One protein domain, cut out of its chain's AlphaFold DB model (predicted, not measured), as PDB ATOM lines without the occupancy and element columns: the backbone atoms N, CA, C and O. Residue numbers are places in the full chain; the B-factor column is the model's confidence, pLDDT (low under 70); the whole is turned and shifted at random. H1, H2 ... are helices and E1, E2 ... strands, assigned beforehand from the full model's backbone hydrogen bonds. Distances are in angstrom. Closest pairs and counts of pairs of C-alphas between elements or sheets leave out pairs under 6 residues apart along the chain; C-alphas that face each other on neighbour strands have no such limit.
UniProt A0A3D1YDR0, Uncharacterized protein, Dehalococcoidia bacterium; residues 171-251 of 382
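AT A GLANCE: This is residues 171 to 251 of the 382 residues of an uncharacterized protein of Dehalococcoidia bacterium (UniProt A0A3D1YDR0). A small sheet of three parallel strands has two helices, H1 and H3, side by side over one face. Beyond the sheet, H2 folds back on H1 in a helical hairpin, and short H4 touches no helix. There are 81 printed residues, with elements in the order E1 H1 H2 E2 H3 H4 E3 and sheet order E1 E2 E3. The class is mixed, helices and strands; the whole is compact, radius of gyration of the C-alphas 12.7 A, spanning 39 by 23 by 16 A.

HOW THE PARTS SIT: E1, residues 171 to 174, is parallel to E2, residues 210 to 214, with N 172 and O 211 within hydrogen-bond range at 2.8 A. E2 is parallel to E3, residues 246 to 248, with N 247 and O 212 within range at 2.9 A. H1, residues 179 to 192, is over E1 and E2 at a height over the sheet of 10.9 A. H3, residues 217 to 230, is over E2 and E3 on the same face, making two layers, helices on one face of a sheet. H1 and H3 touch at a shallow tilt of 18 degrees, the same way; their closest C-alphas, Arg 182 and Ala 226, are 5.3 A apart. H1 and H2, residues 199 to 207, touch, closest at the C-alphas of Gly 192 and Leu 203, 5.4 A. H4, residues 235 to 238, is not on the sheet. E1, H1 H2, E2 and E2, H3 H4, E3 are strand-helix-strand units, parallel neighbour strands joined through helices, with right-handed crossovers. Every O i to N i+4 pair is within hydrogen-bond range in H1 and H2, and 9 of 10 in H3; H4 is too short for one.

IN THESE COORDINATES: E1 begins at C-alpha 171 (-36.155, 34.220, -20.580). H1 is 20.0 A long, H2 12.2 A, E2 12.7 A and H3 21.1 A. E3 ends at C-alpha 248 (-32.290, 38.414, -32.177).

THE WHOLE: The farthest C-alphas, Leu 196 and Pro 250, are 39.5 A apart. The printed part has no cut and no long link. Mean pLDDT of the printed part is 74.7; 25 residues are under 70, among them 188 to 203.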
ATOM      1  N   LEU A 171     -37.050  33.768 -19.521       87.06
ATOM      2  CA  LEU A 171     -36.155  34.220 -20.580       87.06
ATOM      3  C   LEU A 171     -35.147  33.115 -20.893       87.06
ATOM      4  O   LEU A 171     -34.437  32.659 -20.000       87.06
ATOM      5  N   VAL A 172     -35.056  32.702 -22.152       86.19
ATOM      6  CA  VAL A 172     -34.003  31.804 -22.642       86.19
ATOM      7  C   VAL A 172     -32.991  32.632 -23.415       86.19
ATOM      8  O   VAL A 172     -33.349  33.264 -24.409       86.19
ATOM      9  N   ASN A 173     -31.737  32.626 -22.974       84.44
ATOM     10  CA  ASN A 173     -30.628  33.223 -23.703       84.44
ATOM     11  C   ASN A 173     -29.943  32.140 -24.547       84.44
ATOM     12  O   ASN A 173     -29.118  31.361 -24.054       84.44
ATOM     13  N   GLU A 174     -30.340  32.044 -25.814       84.38
ATOM     14  CA  GLU A 174     -29.814  31.044 -26.733       84.38
ATOM     15  C   GLU A 174     -28.562  31.552 -27.442       84.38
ATOM     16  O   GLU A 174     -28.607  32.501 -28.227       84.38
ATOM     17  N   ASP A 175     -27.469  30.824 -27.236       72.31
ATOM     18  CA  ASP A 175     -26.153  31.134 -27.782       72.31
ATOM     19  C   ASP A 175     -25.689  30.197 -28.902       72.31
ATOM     20  O   ASP A 175     -24.588  30.341 -29.444       72.31
ATOM     21  N   SER A 176     -26.512  29.201 -29.238       69.88
ATOM     22  CA  SER A 176     -26.043  28.040 -29.981       69.88
ATOM     23  C   SER A 176     -27.025  27.567 -31.062       69.88
ATOM     24  O   SER A 176     -27.353  28.297 -31.994       69.88
ATOM     25  N   ASP A 177     -27.436  26.308 -31.014       72.25
ATOM     26  CA  ASP A 177     -28.217  25.600 -32.027       72.25
ATOM     27  C   ASP A 177     -29.706  25.477 -31.664       72.25
ATOM     28  O   ASP A 177     -30.418  24.610 -32.182       72.25
ATOM     29  N   GLY A 178     -30.186  26.334 -30.759       75.38
ATOM     30  CA  GLY A 178     -31.554  26.271 -30.245       75.38
ATOM     31  C   GLY A 178     -31.770  25.163 -29.210       75.38
ATOM     32  O   GLY A 178     -32.921  24.814 -28.935       75.38
ATOM     33  N   SER A 179     -30.706  24.555 -28.673       75.81
ATOM     34  CA  SER A 179     -30.802  23.450 -27.713       75.81
ATOM     35  C   SER A 179     -31.446  23.852 -26.386       75.81
ATOM     36  O   SER A 179     -32.313  23.115 -25.906       75.81
ATOM     37  N   LYS A 180     -31.101  25.020 -25.817       80.25
ATOM     38  CA  LYS A 180     -31.739  25.525 -24.585       80.25
ATOM     39  C   LYS A 180     -33.215  25.793 -24.843       80.25
ATOM     40  O   LYS A 180     -34.071  25.343 -24.084       80.25
ATOM     41  N   THR A 181     -33.509  26.449 -25.966       83.88
ATOM     42  CA  THR A 181     -34.885  26.728 -26.392       83.88
ATOM     43  C   THR A 181     -35.686  25.439 -26.523       83.88
ATOM     44  O   THR A 181     -36.758  25.316 -25.938       83.88
ATOM     45  N   ARG A 182     -35.154  24.430 -27.217       79.12
ATOM     46  CA  ARG A 182     -35.834  23.141 -27.372       79.12
ATOM     47  C   ARG A 182     -36.092  22.463 -26.034       79.12
ATOM     48  O   ARG A 182     -37.184  21.939 -25.845       79.12
ATOM     49  N   ALA A 183     -35.116  22.453 -25.129       75.56
ATOM     50  CA  ALA A 183     -35.285  21.841 -23.816       75.56
ATOM     51  C   ALA A 183     -36.437  22.499 -23.039       75.56
ATOM     52  O   ALA A 183     -37.320  21.805 -22.538       75.56
ATOM     53  N   VAL A 184     -36.470  23.835 -23.011       79.88
ATOM     54  CA  VAL A 184     -37.503  24.613 -22.311       79.88
ATOM     55  C   VAL A 184     -38.882  24.406 -22.935       79.88
ATOM     56  O   VAL A 184     -39.841  24.098 -22.228       79.88
ATOM     57  N   VAL A 185     -38.987  24.535 -24.257       78.25
ATOM     58  CA  VAL A 185     -40.271  24.431 -24.956       78.25
ATOM     59  C   VAL A 185     -40.803  22.986 -24.909       78.25
ATOM     60  O   VAL A 185     -41.994  22.792 -24.674       78.25
ATOM     61  N   SER A 186     -39.951  21.956 -25.031       74.12
ATOM     62  CA  SER A 186     -40.366  20.547 -24.882       74.12
ATOM     63  C   SER A 186     -40.862  20.207 -23.474       74.12
ATOM     64  O   SER A 186     -41.841  19.471 -23.339       74.12
ATOM     65  N   GLU A 187     -40.232  20.737 -22.423       72.38
ATOM     66  CA  GLU A 187     -40.704  20.546 -21.044       72.38
ATOM     67  C   GLU A 187     -42.109  21.153 -20.860       72.38
ATOM     68  O   GLU A 187     -43.003  20.523 -20.290       72.38
ATOM     69  N   VAL A 188     -42.355  22.335 -21.436       69.44
ATOM     70  CA  VAL A 188     -43.693  22.945 -21.478       69.44
ATOM     71  C   VAL A 188     -44.687  22.086 -22.260       69.44
ATOM     72  O   VAL A 188     -45.757  21.756 -21.744       69.44
ATOM     73  N   GLY A 189     -44.324  21.652 -23.469       63.41
ATOM     74  CA  GLY A 189     -45.198  20.850 -24.326       63.41
ATOM     75  C   GLY A 189     -45.593  19.502 -23.717       63.41
ATOM     76  O   GLY A 189     -46.739  19.074 -23.848       63.41
ATOM     77  N   THR A 190     -44.673  18.835 -23.018       63.19
ATOM     78  CA  THR A 190     -44.941  17.545 -22.356       63.19
ATOM     79  C   THR A 190     -45.819  17.688 -21.113       63.19
ATOM     80  O   THR A 190     -46.640  16.808 -20.846       63.19
ATOM     81  N   THR A 191     -45.707  18.803 -20.388       56.41
ATOM     82  CA  THR A 191     -46.418  19.001 -19.119       56.41
ATOM     83  C   THR A 191     -47.812  19.607 -19.302       56.41
ATOM     84  O   THR A 191     -48.748  19.179 -18.623       56.41
ATOM     85  N   GLY A 192     -48.004  20.515 -20.269       52.59
ATOM     86  CA  GLY A 192     -49.314  21.106 -20.588       52.59
ATOM     87  C   GLY A 192     -50.370  20.088 -21.049       52.59
ATOM     88  O   GLY A 192     -51.556  20.243 -20.765       52.59
ATOM     89  N   LEU A 193     -49.938  18.976 -21.658       51.84
ATOM     90  CA  LEU A 193     -50.801  17.861 -22.082       51.84
ATOM     91  C   LEU A 193     -51.302  16.973 -20.924       51.84
ATOM     92  O   LEU A 193     -52.116  16.081 -21.154       51.84
ATOM     93  N   SER A 194     -50.818  17.182 -19.693       47.53
ATOM     94  CA  SER A 194     -51.165  16.360 -18.520       47.53
ATOM     95  C   SER A 194     -52.279  16.947 -17.635       47.53
ATOM     96  O   SER A 194     -52.668  16.334 -16.638       47.53
ATOM     97  N   CYS A 195     -52.813  18.123 -17.983       45.34
ATOM     98  CA  CYS A 195     -53.802  18.853 -17.186       45.34
ATOM     99  C   CYS A 195     -55.259  18.597 -17.637       45.34
ATOM    100  O   CYS A 195     -55.525  18.311 -18.796       45.34
ATOM    101  N   LEU A 196     -56.218  18.716 -16.706       41.53
ATOM    102  CA  LEU A 196     -57.656  18.407 -16.881       41.53
ATOM    103  C   LEU A 196     -58.491  19.479 -17.630       41.53
ATOM    104  O   LEU A 196     -59.703  19.306 -17.762       41.53
ATOM    105  N   LEU A 197     -57.888  20.589 -18.071       51.53
ATOM    106  CA  LEU A 197     -58.543  21.627 -18.893       51.53
ATOM    107  C   LEU A 197     -58.252  21.378 -20.381       51.53
ATOM    108  O   LEU A 197     -57.491  20.466 -20.690       51.53
ATOM    109  N   ASP A 198     -58.844  22.168 -21.290       60.91
ATOM    110  CA  ASP A 198     -58.514  22.079 -22.718       60.91
ATOM    111  C   ASP A 198     -56.982  22.203 -22.882       60.91
ATOM    112  O   ASP A 198     -56.410  23.250 -22.550       60.91
ATOM    113  N   PRO A 199     -56.295  21.129 -23.312       59.59
ATOM    114  CA  PRO A 199     -54.836  21.074 -23.333       59.59
ATOM    115  C   PRO A 199     -54.222  22.146 -24.239       59.59
ATOM    116  O   PRO A 199     -53.039  22.462 -24.107       59.59
ATOM    117  N   TYR A 200     -55.012  22.726 -25.143       65.31
ATOM    118  CA  TYR A 200     -54.555  23.734 -26.084       65.31
ATOM    119  C   TYR A 200     -54.501  25.138 -25.482       65.31
ATOM    120  O   TYR A 200     -53.499  25.827 -25.674       65.31
ATOM    121  N   ASP A 201     -55.498  25.542 -24.691       64.12
ATOM    122  CA  ASP A 201     -55.489  26.844 -24.006       64.12
ATOM    123  C   ASP A 201     -54.321  26.943 -23.013       64.12
ATOM    124  O   ASP A 201     -53.655  27.977 -22.917       64.12
ATOM    125  N   ILE A 202     -54.023  25.840 -22.315       62.50
ATOM    126  CA  ILE A 202     -52.870  25.753 -21.413       62.50
ATOM    127  C   ILE A 202     -51.564  25.848 -22.202       62.50
ATOM    128  O   ILE A 202     -50.688  26.621 -21.822       62.50
ATOM    129  N   LEU A 203     -51.434  25.100 -23.303       67.19
ATOM    130  CA  LEU A 203     -50.228  25.137 -24.127       67.19
ATOM    131  C   LEU A 203     -49.962  26.552 -24.659       67.19
ATOM    132  O   LEU A 203     -48.835  27.028 -24.573       67.19
ATOM    133  N   PHE A 204     -50.986  27.255 -25.152       70.12
ATOM    134  CA  PHE A 204     -50.834  28.635 -25.619       70.12
ATOM    135  C   PHE A 204     -50.437  29.590 -24.499       70.12
ATOM    136  O   PHE A 204     -49.535  30.408 -24.681       70.12
ATOM    137  N   PHE A 205     -51.076  29.481 -23.334       68.06
ATOM    138  CA  PHE A 205     -50.722  30.295 -22.177       68.06
ATOM    139  C   PHE A 205     -49.261  30.079 -21.754       68.06
ATOM    140  O   PHE A 205     -48.540  31.045 -21.520       68.06
ATOM    141  N   GLN A 206     -48.809  28.825 -21.714       71.44
ATOM    142  CA  GLN A 206     -47.453  28.474 -21.296       71.44
ATOM    143  C   GLN A 206     -46.392  28.831 -22.344       71.44
ATOM    144  O   GLN A 206     -45.307  29.277 -21.989       71.44
ATOM    145  N   LEU A 207     -46.679  28.685 -23.640       75.75
ATOM    146  CA  LEU A 207     -45.752  29.127 -24.687       75.75
ATOM    147  C   LEU A 207     -45.573  30.651 -24.677       75.75
ATOM    148  O   LEU A 207     -44.469  31.131 -24.914       75.75
ATOM    149  N   ASN A 208     -46.624  31.401 -24.332       76.31
ATOM    150  CA  ASN A 208     -46.560  32.855 -24.181       76.31
ATOM    151  C   ASN A 208     -45.788  33.316 -22.929       76.31
ATOM    152  O   ASN A 208     -45.480  34.503 -22.830       76.31
ATOM    153  N   SER A 209     -45.472  32.426 -21.976       78.62
ATOM    154  CA  SER A 209     -44.635  32.771 -20.816       78.62
ATOM    155  C   SER A 209     -43.135  32.642 -21.095       78.62
ATOM    156  O   SER A 209     -42.324  33.080 -20.276       78.62
ATOM    157  N   ILE A 210     -42.760  32.072 -22.245       85.81
ATOM    158  CA  ILE A 210     -41.374  31.931 -22.686       85.81
ATOM    159  C   ILE A 210     -41.036  33.074 -23.638       85.81
ATOM    160  O   ILE A 210     -41.762  33.336 -24.589       85.81
ATOM    161  N   LEU A 211     -39.885  33.703 -23.433       88.88
ATOM    162  CA  LEU A 211     -39.260  34.596 -24.397       88.88
ATOM    163  C   LEU A 211     -37.847  34.109 -24.694       88.88
ATOM    164  O   LEU A 211     -37.129  33.700 -23.783       88.88
ATOM    165  N   VAL A 212     -37.436  34.160 -25.959       88.88
ATOM    166  CA  VAL A 212     -36.096  33.730 -26.373       88.88
ATOM    167  C   VAL A 212     -35.319  34.889 -26.972       88.88
ATOM    168  O   VAL A 212     -35.724  35.478 -27.974       88.88
ATOM    169  N   ALA A 213     -34.178  35.172 -26.357       88.25
ATOM    170  CA  ALA A 213     -33.145  36.062 -26.854       88.25
ATOM    171  C   ALA A 213     -32.072  35.205 -27.533       88.25
ATOM    172  O   ALA A 213     -31.321  34.503 -26.862       88.25
ATOM    173  N   ALA A 214     -32.035  35.213 -28.863       86.25
ATOM    174  CA  ALA A 214     -31.019  34.509 -29.633       86.25
ATOM    175  C   ALA A 214     -29.850  35.448 -29.927       86.25
ATOM    176  O   ALA A 214     -30.053  36.529 -30.474       86.25
ATOM    177  N   ASN A 215     -28.628  35.017 -29.642       80.38
ATOM    178  CA  ASN A 215     -27.435  35.834 -29.836       80.38
ATOM    179  C   ASN A 215     -26.832  35.731 -31.243       80.38
ATOM    180  O   ASN A 215     -25.724  36.185 -31.441       80.38
ATOM    181  N   ALA A 216     -27.444  35.051 -32.207       80.56
ATOM    182  CA  ALA A 216     -26.845  34.903 -33.530       80.56
ATOM    183  C   ALA A 216     -27.932  34.736 -34.588       80.56
ATOM    184  O   ALA A 216     -28.932  34.059 -34.322       80.56
ATOM    185  N   PRO A 217     -27.754  35.276 -35.809       85.00
ATOM    186  CA  PRO A 217     -28.805  35.219 -36.820       85.00
ATOM    187  C   PRO A 217     -29.214  33.791 -37.206       85.00
ATOM    188  O   PRO A 217     -30.378  33.553 -37.504       85.00
ATOM    189  N   LEU A 218     -28.297  32.815 -37.183       85.88
ATOM    190  CA  LEU A 218     -28.672  31.416 -37.423       85.88
ATOM    191  C   LEU A 218     -29.321  30.752 -36.189       85.88
ATOM    192  O   LEU A 218     -30.310  30.036 -36.339       85.88
ATOM    193  N   SER A 219     -28.814  31.021 -34.977       84.56
ATOM    194  CA  SER A 219     -29.417  30.569 -33.705       84.56
ATOM    195  C   SER A 219     -30.887  30.990 -33.600       84.56
ATOM    196  O   SER A 219     -31.766  30.190 -33.278       84.56
ATOM    197  N   TYR A 220     -31.169  32.228 -34.003       87.81
ATOM    198  CA  TYR A 220     -32.507  32.799 -34.107       87.81
ATOM    199  C   TYR A 220     -33.475  31.924 -34.919       87.81
ATOM    200  O   TYR A 220     -34.602  31.667 -34.489       87.81
ATOM    201  N   LEU A 221     -33.029  31.391 -36.059       89.81
ATOM    202  CA  LEU A 221     -33.847  30.509 -36.894       89.81
ATOM    203  C   LEU A 221     -34.037  29.120 -36.283       89.81
ATOM    204  O   LEU A 221     -35.131  28.557 -36.376       89.81
ATOM    205  N   TYR A 222     -33.006  28.576 -35.634       87.00
ATOM    206  CA  TYR A 222     -33.124  27.313 -34.906       87.00
ATOM    207  C   TYR A 222     -34.137  27.404 -33.764       87.00
ATOM    208  O   TYR A 222     -34.967  26.508 -33.613       87.00
ATOM    209  N   CYS A 223     -34.113  28.499 -33.002       87.38
ATOM    210  CA  CYS A 223     -35.066  28.758 -31.926       87.38
ATOM    211  C   CYS A 223     -36.501  28.808 -32.444       87.38
ATOM    212  O   CYS A 223     -37.375  28.143 -31.889       87.38
ATOM    213  N   LYS A 224     -36.742  29.541 -33.541       90.62
ATOM    214  CA  LYS A 224     -38.059  29.580 -34.187       90.62
ATOM    215  C   LYS A 224     -38.522  28.170 -34.540       90.62
ATOM    216  O   LYS A 224     -39.604  27.760 -34.125       90.62
ATOM    217  N   LEU A 225     -37.688  27.396 -35.240       86.88
ATOM    218  CA  LEU A 225     -38.021  26.017 -35.597       86.88
ATOM    219  C   LEU A 225     -38.316  25.153 -34.358       86.88
ATOM    220  O   LEU A 225     -39.264  24.371 -34.388       86.88
ATOM    221  N   ALA A 226     -37.553  25.303 -33.273       82.50
ATOM    222  CA  ALA A 226     -37.788  24.571 -32.032       82.50
ATOM    223  C   ALA A 226     -39.194  24.834 -31.462       82.50
ATOM    224  O   ALA A 226     -39.871  23.875 -31.105       82.50
ATOM    225  N   PHE A 227     -39.673  26.087 -31.474       81.75
ATOM    226  CA  PHE A 227     -41.056  26.411 -31.095       81.75
ATOM    227  C   PHE A 227     -42.086  25.695 -31.964       81.75
ATOM    228  O   PHE A 227     -43.020  25.082 -31.444       81.75
ATOM    229  N   LEU A 228     -41.915  25.751 -33.289       82.19
ATOM    230  CA  LEU A 228     -42.853  25.124 -34.220       82.19
ATOM    231  C   LEU A 228     -42.972  23.618 -33.976       82.19
ATOM    232  O   LEU A 228     -44.075  23.079 -33.994       82.19
ATOM    233  N   LEU A 229     -41.844  22.947 -33.747       77.62
ATOM    234  CA  LEU A 229     -41.808  21.497 -33.567       77.62
ATOM    235  C   LEU A 229     -42.437  21.031 -32.246       77.62
ATOM    236  O   LEU A 229     -42.799  19.860 -32.136       77.62
ATOM    237  N   THR A 230     -42.605  21.914 -31.260       73.31
ATOM    238  CA  THR A 230     -43.344  21.594 -30.027       73.31
ATOM    239  C   THR A 230     -44.855  21.750 -30.198       73.31
ATOM    240  O   THR A 230     -45.634  21.074 -29.522       73.31
ATOM    241  N   ILE A 231     -45.297  22.605 -31.122       73.25
ATOM    242  CA  ILE A 231     -46.720  22.787 -31.405       73.25
ATOM    243  C   ILE A 231     -47.237  21.572 -32.174       73.25
ATOM    244  O   ILE A 231     -46.657  21.142 -33.173       73.25
ATOM    245  N   ASP A 232     -48.359  21.014 -31.718       71.69
ATOM    246  CA  ASP A 232     -49.011  19.910 -32.415       71.69
ATOM    247  C   ASP A 232     -49.409  20.330 -33.835       71.69
ATOM    248  O   ASP A 232     -50.080  21.342 -34.036       71.69
ATOM    249  N   ARG A 233     -49.045  19.524 -34.830       70.19
ATOM    250  CA  ARG A 233     -49.423  19.760 -36.223       70.19
ATOM    251  C   ARG A 233     -50.940  19.879 -36.401       70.19
ATOM    252  O   ARG A 233     -51.384  20.633 -37.264       70.19
ATOM    253  N   GLU A 234     -51.734  19.158 -35.611       69.38
ATOM    254  CA  GLU A 234     -53.197  19.257 -35.675       69.38
ATOM    255  C   GLU A 234     -53.695  20.656 -35.282       69.38
ATOM    256  O   GLU A 234     -54.629  21.159 -35.903       69.38
ATOM    257  N   LEU A 235     -53.019  21.347 -34.353       69.19
ATOM    258  CA  LEU A 235     -53.355  22.726 -33.974       69.19
ATOM    259  C   LEU A 235     -53.186  23.707 -35.129       69.19
ATOM    260  O   LEU A 235     -53.993  24.619 -35.303       69.19
ATOM    261  N   LEU A 236     -52.162  23.483 -35.950       71.38
ATOM    262  CA  LEU A 236     -51.858  24.321 -37.106       71.38
ATOM    263  C   LEU A 236     -52.934  24.226 -38.199       71.38
ATOM    264  O   LEU A 236     -52.973  25.069 -39.091       71.38
ATOM    265  N   GLN A 237     -53.829  23.232 -38.143       69.50
ATOM    266  CA  GLN A 237     -54.962  23.121 -39.068       69.50
ATOM    267  C   GLN A 237     -56.142  24.021 -38.676       69.50
ATOM    268  O   GLN A 237     -56.965  24.344 -39.530       69.50
ATOM    269  N   TYR A 238     -56.219  24.456 -37.414       67.62
ATOM    270  CA  TYR A 238     -57.310  25.304 -36.924       67.62
ATOM    271  C   TYR A 238     -57.109  26.799 -37.226       67.62
ATOM    272  O   TYR A 238     -57.946  27.607 -36.829       67.62
ATOM    273  N   ASN A 239     -56.037  27.180 -37.943       66.19
ATOM    274  CA  ASN A 239     -55.691  28.572 -38.283       66.19
ATOM    275  C   ASN A 239     -55.734  29.518 -37.067       66.19
ATOM    276  O   ASN A 239     -56.179  30.665 -37.160       66.19
ATOM    277  N   ILE A 240     -55.296  29.018 -35.911       71.25
ATOM    278  CA  ILE A 240     -55.154  29.820 -34.698       71.25
ATOM    279  C   ILE A 240     -53.919  30.706 -34.863       71.25
ATOM    280  O   ILE A 240     -52.905  30.266 -35.401       71.25
ATOM    281  N   TRP A 241     -54.007  31.955 -34.409       74.69
ATOM    282  CA  TRP A 241     -52.854  32.849 -34.410       74.69
ATOM    283  C   TRP A 241     -51.866  32.428 -33.320       74.69
ATOM    284  O   TRP A 241     -52.198  32.478 -32.136       74.69
ATOM    285  N   ILE A 242     -50.660  32.025 -33.713       79.12
ATOM    286  CA  ILE A 242     -49.593  31.585 -32.817       79.12
ATOM    287  C   ILE A 242     -48.428  32.550 -32.940       79.12
ATOM    288  O   ILE A 242     -47.827  32.653 -34.004       79.12
ATOM    289  N   HIS A 243     -48.084  33.234 -31.855       83.38
ATOM    290  CA  HIS A 243     -46.904  34.085 -31.819       83.38
ATOM    291  C   HIS A 243     -45.675  33.272 -31.401       83.38
ATOM    292  O   HIS A 243     -45.738  32.535 -30.419       83.38
ATOM    293  N   VAL A 244     -44.564  33.404 -32.127       88.44
ATOM    294  CA  VAL A 244     -43.284  32.769 -31.777       88.44
ATOM    295  C   VAL A 244     -42.372  33.819 -31.128       88.44
ATOM    296  O   VAL A 244     -41.808  34.638 -31.848       88.44
ATOM    297  N   PRO A 245     -42.211  33.847 -29.792       87.88
ATOM    298  CA  PRO A 245     -41.553  34.937 -29.057       87.88
ATOM    299  C   PRO A 245     -40.019  34.811 -29.062       87.88
ATOM    300  O   PRO A 245     -39.361  34.805 -28.022       87.88
ATOM    301  N   VAL A 246     -39.442  34.678 -30.255       89.62
ATOM    302  CA  VAL A 246     -38.000  34.583 -30.485       89.62
ATOM    303  C   VAL A 246     -37.525  35.885 -31.121       89.62
ATOM    304  O   VAL A 246     -38.105  36.334 -32.113       89.62
ATOM    305  N   TYR A 247     -36.455  36.469 -30.583       88.06
ATOM    306  CA  TYR A 247     -35.870  37.733 -31.040       88.06
ATOM    307  C   TYR A 247     -34.348  37.643 -31.089       88.06
ATOM    308  O   TYR A 247     -33.730  37.034 -30.219       88.06
ATOM    309  N   LEU A 248     -33.740  38.264 -32.099       84.19
ATOM    310  CA  LEU A 248     -32.290  38.414 -32.177       84.19
ATOM    311  C   LEU A 248     -31.851  39.504 -31.185       84.19
ATOM    312  O   LEU A 248     -32.266  40.654 -31.319       84.19
ATOM    313  N   MET A 249     -31.047  39.146 -30.185       80.31
ATOM    314  CA  MET A 249     -30.615  40.035 -29.102       80.31
ATOM    315  C   MET A 249     -29.188  39.700 -28.648       80.31
ATOM    316  O   MET A 249     -28.891  38.529 -28.422       80.31
ATOM    317  N   PRO A 250     -28.284  40.679 -28.508       63.19
ATOM    318  CA  PRO A 250     -26.895  40.413 -28.129       63.19
ATOM    319  C   PRO A 250     -26.633  39.937 -26.714       63.19
ATOM    320  O   PRO A 250     -27.249  40.411 -25.764       63.19
ATOM    321  N   GLU A 251     -25.608  39.086 -26.572       55.72
ATOM    322  CA  GLU A 251     -25.141  38.545 -25.286       55.72
ATOM    323  C   GLU A 251     -24.841  39.635 -24.248       55.72
ATOM    324  O   GLU A 251     -25.196  39.494 -23.079       55.72
TER     325      GLU A 251